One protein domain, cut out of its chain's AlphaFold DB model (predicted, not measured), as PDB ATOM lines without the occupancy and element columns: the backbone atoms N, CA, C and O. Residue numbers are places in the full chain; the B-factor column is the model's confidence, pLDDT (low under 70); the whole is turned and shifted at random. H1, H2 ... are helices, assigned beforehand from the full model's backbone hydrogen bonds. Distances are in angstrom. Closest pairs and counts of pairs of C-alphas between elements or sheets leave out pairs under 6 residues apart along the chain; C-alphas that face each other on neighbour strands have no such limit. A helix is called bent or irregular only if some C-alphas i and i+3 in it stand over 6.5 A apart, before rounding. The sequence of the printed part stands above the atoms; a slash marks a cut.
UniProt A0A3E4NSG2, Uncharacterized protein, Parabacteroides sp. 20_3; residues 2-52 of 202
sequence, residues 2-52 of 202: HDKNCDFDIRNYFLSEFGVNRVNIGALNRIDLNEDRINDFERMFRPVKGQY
ATOM      1  N   HIS A   2      -9.106 -44.695  17.952       52.38
ATOM      2  CA  HIS A   2      -8.902 -43.239  17.841       52.38
ATOM      3  C   HIS A   2      -8.516 -42.735  16.435       52.38
ATOM      4  O   HIS A   2      -8.773 -41.585  16.105       52.38
ATOM      5  N   ASP A   3      -7.928 -43.596  15.610       51.66
ATOM      6  CA  ASP A   3      -7.342 -43.291  14.306       51.66
ATOM      7  C   ASP A   3      -8.307 -43.469  13.120       51.66
ATOM      8  O   ASP A   3      -8.168 -42.785  12.102       51.66
ATOM      9  N   LYS A   4      -9.293 -44.373  13.234       52.31
ATOM     10  CA  LYS A   4     -10.092 -44.840  12.082       52.31
ATOM     11  C   LYS A   4     -11.609 -44.831  12.261       52.31
ATOM     12  O   LYS A   4     -12.296 -44.830  11.247       52.31
ATOM     13  N   ASN A   5     -12.134 -44.738  13.484       58.62
ATOM     14  CA  ASN A   5     -13.569 -44.924  13.719       58.62
ATOM     15  C   ASN A   5     -14.229 -43.614  14.159       58.62
ATOM     16  O   ASN A   5     -13.674 -42.887  14.986       58.62
ATOM     17  N   CYS A   6     -15.402 -43.296  13.605       65.00
ATOM     18  CA  CYS A   6     -16.222 -42.210  14.138       65.00
ATOM     19  C   CYS A   6     -16.949 -42.667  15.417       65.00
ATOM     20  O   CYS A   6     -17.109 -43.867  15.654       65.00
ATOM     21  N   ASP A   7     -17.387 -41.722  16.258       69.69
ATOM     22  CA  ASP A   7     -18.059 -42.026  17.533       69.69
ATOM     23  C   ASP A   7     -19.266 -42.967  17.355       69.69
ATOM     24  O   ASP A   7     -19.542 -43.792  18.228       69.69
ATOM     25  N   PHE A   8     -19.970 -42.849  16.226       72.38
ATOM     26  CA  PHE A   8     -21.114 -43.684  15.869       72.38
ATOM     27  C   PHE A   8     -20.707 -45.138  15.614       72.38
ATOM     28  O   PHE A   8     -21.269 -46.034  16.237       72.38
ATOM     29  N   ASP A   9     -19.684 -45.373  14.789       76.12
ATOM     30  CA  ASP A   9     -19.195 -46.726  14.492       76.12
ATOM     31  C   ASP A   9     -18.698 -47.425  15.756       76.12
ATOM     32  O   ASP A   9     -18.970 -48.603  15.971       76.12
ATOM     33  N   ILE A  10     -18.010 -46.680  16.630       77.50
ATOM     34  CA  ILE A  10     -17.554 -47.194  17.923       77.50
ATOM     35  C   ILE A  10     -18.760 -47.621  18.763       77.50
ATOM     36  O   ILE A  10     -18.801 -48.748  19.250       77.50
ATOM     37  N   ARG A  11     -19.758 -46.748  18.934       77.69
ATOM     38  CA  ARG A  11     -20.955 -47.067  19.726       77.69
ATOM     39  C   ARG A  11     -21.724 -48.250  19.154       77.69
ATOM     40  O   ARG A  11     -22.117 -49.115  19.928       77.69
ATOM     41  N   ASN A  12     -21.905 -48.304  17.837       81.88
ATOM     42  CA  ASN A  12     -22.613 -49.398  17.179       81.88
ATOM     43  C   ASN A  12     -21.888 -50.722  17.347       81.88
ATOM     44  O   ASN A  12     -22.532 -51.697  17.705       81.88
ATOM     45  N   TYR A  13     -20.566 -50.742  17.165       84.94
ATOM     46  CA  TYR A  13     -19.760 -51.934  17.406       84.94
ATOM     47  C   TYR A  13     -19.911 -52.430  18.850       84.94
ATOM     48  O   TYR A  13     -20.170 -53.603  19.090       84.94
ATOM     49  N   PHE A  14     -19.807 -51.536  19.839       84.94
ATOM     50  CA  PHE A  14     -19.960 -51.941  21.238       84.94
ATOM     51  C   PHE A  14     -21.388 -52.374  21.594       84.94
ATOM     52  O   PHE A  14     -21.578 -53.239  22.452       84.94
ATOM     53  N   LEU A  15     -22.388 -51.785  20.943       85.75
ATOM     54  CA  LEU A  15     -23.776 -52.184  21.100       85.75
ATOM     55  C   LEU A  15     -24.041 -53.552  20.460       85.75
ATOM     56  O   LEU A  15     -24.708 -54.368  21.087       85.75
ATOM     57  N   SER A  16     -23.515 -53.815  19.260       88.00
ATOM     58  CA  SER A  16     -23.724 -55.077  18.544       88.00
ATOM     59  C   SER A  16     -22.972 -56.237  19.187       88.00
ATOM     60  O   SER A  16     -23.555 -57.295  19.391       88.00
ATOM     61  N   GLU A  17     -21.704 -56.033  19.546       92.81
ATOM     62  CA  GLU A  17     -20.845 -57.101  20.071       92.81
ATOM     63  C   GLU A  17     -21.047 -57.347  21.568       92.81
ATOM     64  O   GLU A  17     -20.949 -58.480  22.033       92.81
ATOM     65  N   PHE A  18     -21.316 -56.292  22.346       89.38
ATOM     66  CA  PHE A  18     -21.332 -56.378  23.812       89.38
ATOM     67  C   PHE A  18     -22.653 -55.925  24.447       89.38
ATOM     68  O   PHE A  18     -22.776 -55.956  25.671       89.38
ATOM     69  N   GLY A  19     -23.636 -55.465  23.664       86.19
ATOM     70  CA  GLY A  19     -24.897 -54.935  24.197       86.19
ATOM     71  C   GLY A  19     -24.748 -53.606  24.953       86.19
ATOM     72  O   GLY A  19     -25.657 -53.195  25.677       86.19
ATOM     73  N   VAL A  20     -23.609 -52.913  24.823       81.31
ATOM     74  CA  VAL A  20     -23.302 -51.698  25.594       81.31
ATOM     75  C   VAL A  20     -23.568 -50.442  24.766       81.31
ATOM     76  O   VAL A  20     -22.781 -50.064  23.906       81.31
ATOM     77  N   ASN A  21     -24.634 -49.712  25.100       72.44
ATOM     78  CA  ASN A  21     -24.971 -48.441  24.433       72.44
ATOM     79  C   ASN A  21     -24.194 -47.221  24.997       72.44
ATOM     80  O   ASN A  21     -24.129 -46.142  24.407       72.44
ATOM     81  N   ARG A  22     -23.595 -47.353  26.188       66.81
ATOM     82  CA  ARG A  22     -22.903 -46.248  26.876       66.81
ATOM     83  C   ARG A  22     -21.391 -46.411  26.822       66.81
ATOM     84  O   ARG A  22     -20.761 -46.754  27.816       66.81
ATOM     85  N   VAL A  23     -20.816 -46.088  25.670       68.19
ATOM     86  CA  VAL A  23     -19.362 -45.977  25.506       68.19
ATOM     87  C   VAL A  23     -18.939 -44.527  25.719       68.19
ATOM     88  O   VAL A  23     -19.453 -43.614  25.068       68.19
ATOM     89  N   ASN A  24     -18.009 -44.304  26.649       64.94
ATOM     90  CA  ASN A  24     -17.361 -43.006  26.801       64.94
ATOM     91  C   ASN A  24     -16.189 -42.928  25.832       64.94
ATOM     92  O   ASN A  24     -15.195 -43.629  25.998       64.94
ATOM     93  N   ILE A  25     -16.317 -42.053  24.841       68.44
ATOM     94  CA  ILE A  25     -15.282 -41.791  23.849       68.44
ATOM     95  C   ILE A  25     -14.691 -40.421  24.173       68.44
ATOM     96  O   ILE A  25     -15.417 -39.447  24.379       68.44
ATOM     97  N   GLY A  26     -13.370 -40.365  24.301       62.03
ATOM     98  CA  GLY A  26     -12.621 -39.144  24.569       62.03
ATOM     99  C   GLY A  26     -11.583 -38.905  23.482       62.03
ATOM    100  O   GLY A  26     -11.051 -39.856  22.906       62.03
ATOM    101  N   ALA A  27     -11.286 -37.632  23.217       66.31
ATOM    102  CA  ALA A  27     -10.117 -37.271  22.425       66.31
ATOM    103  C   ALA A  27      -8.852 -37.720  23.164       66.31
ATOM    104  O   ALA A  27      -8.806 -37.669  24.397       66.31
ATOM    105  N   LEU A  28      -7.819 -38.085  22.405       68.56
ATOM    106  CA  LEU A  28      -6.482 -38.228  22.965       68.56
ATOM    107  C   LEU A  28      -6.047 -36.898  23.594       68.56
ATOM    108  O   LEU A  28      -6.341 -35.821  23.066       68.56
ATOM    109  N   ASN A  29      -5.374 -36.976  24.739       69.00
ATOM    110  CA  ASN A  29      -4.825 -35.793  25.382       69.00
ATOM    111  C   ASN A  29      -3.589 -35.303  24.604       69.00
ATOM    112  O   ASN A  29      -2.866 -36.107  24.022       69.00
ATOM    113  N   ARG A  30      -3.372 -33.986  24.584       75.00
ATOM    114  CA  ARG A  30      -2.236 -33.313  23.926       75.00
ATOM    115  C   ARG A  30      -1.125 -32.921  24.906       75.00
ATOM    116  O   ARG A  30      -0.222 -32.178  24.545       75.00
ATOM    117  N   ILE A  31      -1.247 -33.341  26.157       75.44
ATOM    118  CA  ILE A  31      -0.314 -32.998  27.226       75.44
ATOM    119  C   ILE A  31       0.842 -33.995  27.224       75.44
ATOM    120  O   ILE A  31       0.604 -35.189  27.044       75.44
ATOM    121  N   ASP A  32       2.058 -33.480  27.419       77.44
ATOM    122  CA  ASP A  32       3.314 -34.235  27.510       77.44
ATOM    123  C   ASP A  32       3.493 -35.248  26.368       77.44
ATOM    124  O   ASP A  32       3.855 -36.410  26.570       77.44
ATOM    125  N   LEU A  33       3.179 -34.813  25.142       82.81
ATOM    126  CA  LEU A  33       3.402 -35.621  23.949       82.81
ATOM    127  C   LEU A  33       4.899 -35.869  23.769       82.81
ATOM    128  O   LEU A  33       5.704 -34.948  23.854       82.81
ATOM    129  N   ASN A  34       5.252 -37.116  23.464       83.50
ATOM    130  CA  ASN A  34       6.611 -37.455  23.067       83.50
ATOM    131  C   ASN A  34       6.939 -36.733  21.749       83.50
ATOM    132  O   ASN A  34       6.291 -36.996  20.731       83.50
ATOM    133  N   GLU A  35       7.940 -35.849  21.793       85.94
ATOM    134  CA  GLU A  35       8.360 -34.998  20.678       85.94
ATOM    135  C   GLU A  35       8.694 -35.805  19.416       85.94
ATOM    136  O   GLU A  35       8.230 -35.466  18.324       85.94
ATOM    137  N   ASP A  36       9.358 -36.953  19.577       90.00
ATOM    138  CA  ASP A  36       9.748 -37.843  18.479       90.00
ATOM    139  C   ASP A  36       8.542 -38.467  17.760       90.00
ATOM    140  O   ASP A  36       8.654 -38.956  16.634       90.00
ATOM    141  N   ARG A  37       7.365 -38.469  18.402       86.62
ATOM    142  CA  ARG A  37       6.131 -39.074  17.876       86.62
ATOM    143  C   ARG A  37       4.998 -38.076  17.669       86.62
ATOM    144  O   ARG A  37       3.856 -38.494  17.465       86.62
ATOM    145  N   ILE A  38       5.289 -36.774  17.649       86.88
ATOM    146  CA  ILE A  38       4.280 -35.736  17.375       86.88
ATOM    147  C   ILE A  38       3.622 -35.955  16.007       86.88
ATOM    148  O   ILE A  38       2.403 -35.865  15.892       86.88
ATOM    149  N   ASN A  39       4.397 -36.308  14.979       87.19
ATOM    150  CA  ASN A  39       3.854 -36.530  13.634       87.19
ATOM    151  C   ASN A  39       2.871 -37.710  13.590       87.19
ATOM    152  O   ASN A  39       1.828 -37.635  12.936       87.19
ATOM    153  N   ASP A  40       3.173 -38.789  14.316       85.31
ATOM    154  CA  ASP A  40       2.259 -39.922  14.452       85.31
ATOM    155  C   ASP A  40       1.005 -39.527  15.237       85.31
ATOM    156  O   ASP A  40      -0.104 -39.910  14.857       85.31
ATOM    157  N   PHE A  41       1.169 -38.726  16.297       83.94
ATOM    158  CA  PHE A  41       0.052 -38.196  17.067       83.94
ATOM    159  C   PHE A  41      -0.874 -37.351  16.195       83.94
ATOM    160  O   PHE A  41      -2.062 -37.644  16.152       83.94
ATOM    161  N   GLU A  42      -0.367 -36.354  15.469       82.88
ATOM    162  CA  GLU A  42      -1.196 -35.484  14.624       82.88
ATOM    163  C   GLU A  42      -1.874 -36.268  13.489       82.88
ATOM    164  O   GLU A  42      -3.024 -35.989  13.153       82.88
ATOM    165  N   ARG A  43      -1.231 -37.323  12.961       82.94
ATOM    166  CA  ARG A  43      -1.860 -38.247  11.998       82.94
ATOM    167  C   ARG A  43      -3.048 -39.003  12.604       82.94
ATOM    168  O   ARG A  43      -4.026 -39.273  11.908       82.94
ATOM    169  N   MET A  44      -2.958 -39.395  13.873       76.06
ATOM    170  CA  MET A  44      -3.990 -40.174  14.570       76.06
ATOM    171  C   MET A  44      -5.025 -39.302  15.284       76.06
ATOM    172  O   MET A  44      -6.130 -39.764  15.575       76.06
ATOM    173  N   PHE A  45      -4.676 -38.061  15.608       75.56
ATOM    174  CA  PHE A  45      -5.490 -37.178  16.414       75.56
ATOM    175  C   PHE A  45      -6.708 -36.720  15.621       75.56
ATOM    176  O   PHE A  45      -6.631 -35.935  14.679       75.56
ATOM    177  N   ARG A  46      -7.881 -37.154  16.075       67.12
ATOM    178  CA  ARG A  46      -9.155 -36.589  15.643       67.12
ATOM    179  C   ARG A  46      -9.705 -35.727  16.776       67.12
ATOM    180  O   ARG A  46      -9.953 -36.256  17.864       67.12
ATOM    181  N   PRO A  47      -9.926 -34.414  16.572       61.34
ATOM    182  CA  PRO A  47     -10.670 -33.642  17.553       61.34
ATOM    183  C   PRO A  47     -12.065 -34.258  17.666       61.34
ATOM    184  O   PRO A  47     -12.679 -34.566  16.642       61.34
ATOM    185  N   VAL A  48     -12.582 -34.420  18.888       56.06
ATOM    186  CA  VAL A  48     -13.969 -34.860  19.097       56.06
ATOM    187  C   VAL A  48     -14.891 -33.800  18.494       56.06
ATOM    188  O   VAL A  48     -15.225 -32.789  19.117       56.06
ATOM    189  N   LYS A  49     -15.286 -34.007  17.237       51.06
ATOM    190  CA  LYS A  49     -16.452 -33.367  16.644       51.06
ATOM    191  C   LYS A  49     -17.627 -34.110  17.255       51.06
ATOM    192  O   LYS A  49     -17.943 -35.205  16.818       51.06
ATOM    193  N   GLY A  50     -18.188 -33.567  18.336       44.56
ATOM    194  CA  GLY A  50     -19.348 -34.167  18.985       44.56
ATOM    195  C   GLY A  50     -20.455 -34.348  17.955       44.56
ATOM    196  O   GLY A  50     -21.066 -33.366  17.554       44.56
ATOM    197  N   GLN A  51     -20.661 -35.586  17.520       44.75
ATOM    198  CA  GLN A  51     -21.665 -35.947  16.535       44.75
ATOM    199  C   GLN A  51     -22.873 -36.522  17.270       44.75
ATOM    200  O   GLN A  51     -23.223 -37.688  17.151       44.75
ATOM    201  N   TYR A  52     -23.498 -35.675  18.086       39.59
ATOM    202  CA  TYR A  52     -24.942 -35.766  18.260       39.59
ATOM    203  C   TYR A  52     -25.558 -34.910  17.151       39.59
ATOM    204  O   TYR A  52     -26.126 -33.858  17.417       39.59
TER     205      TYR A  52
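Overview. This is residues 2 to 52 of the 202 residues of an uncharacterized protein of Parabacteroides sp. 20_3 (UniProt A0A3E4NSG2). Two short helices, H1 and H2, stand at opposite ends of a loose, open frame, and the long stretch of residues 19 to 34 runs between them along one side. On the other side, residues 2 to 6 lie between the two helices, and the tail, residues 45 to 52, leads from H2 back toward the end where H1 stands. The printed part has 51 residues with two named helices, H1 then H2, and no named strand; the class is all helix, though under half of the residues, 22 of 51, are in named elements. The whole is loose, with a radius of gyration of the C-alphas of 13.2 A, and elongated, spanning 39 by 21 by 16 A.

Along the chain. After residues 2 to 6, H1 takes residues 7 to 18, from C-alpha 7 at (-18.059, -42.026, 17.533) to C-alpha 18 at (-21.332, -56.378, 23.812), a length of 16.0 A. H2 takes residues 35 to 44 and measures 14.7 A, ending with C-alpha 44 at (-3.990, -40.174, 14.570). H2 is irregular: C-alphas 36 and 39 are 7.7 A apart, against about 5 A in a regular helix.

Arrangement. H1 and H2 are apart, with no C-alpha of the one within 8 A of the other. In H1 every O i to N i+4 pair is within hydrogen-bond range; in H2, 4 of 6 are.

Size, cuts and confidence. The two C-alphas farthest apart, those of Gly 19 and Asp 36, are 39.1 A apart, while the C-alphas of His 2 and Tyr 52 are 17.7 A apart. The printed part has no cut. The link from H1 to H2 is long, with 16 residues. The mean pLDDT of the printed part is 72.9; residues 2 to 7, 22 to 29 and 46 to 52 are under 70.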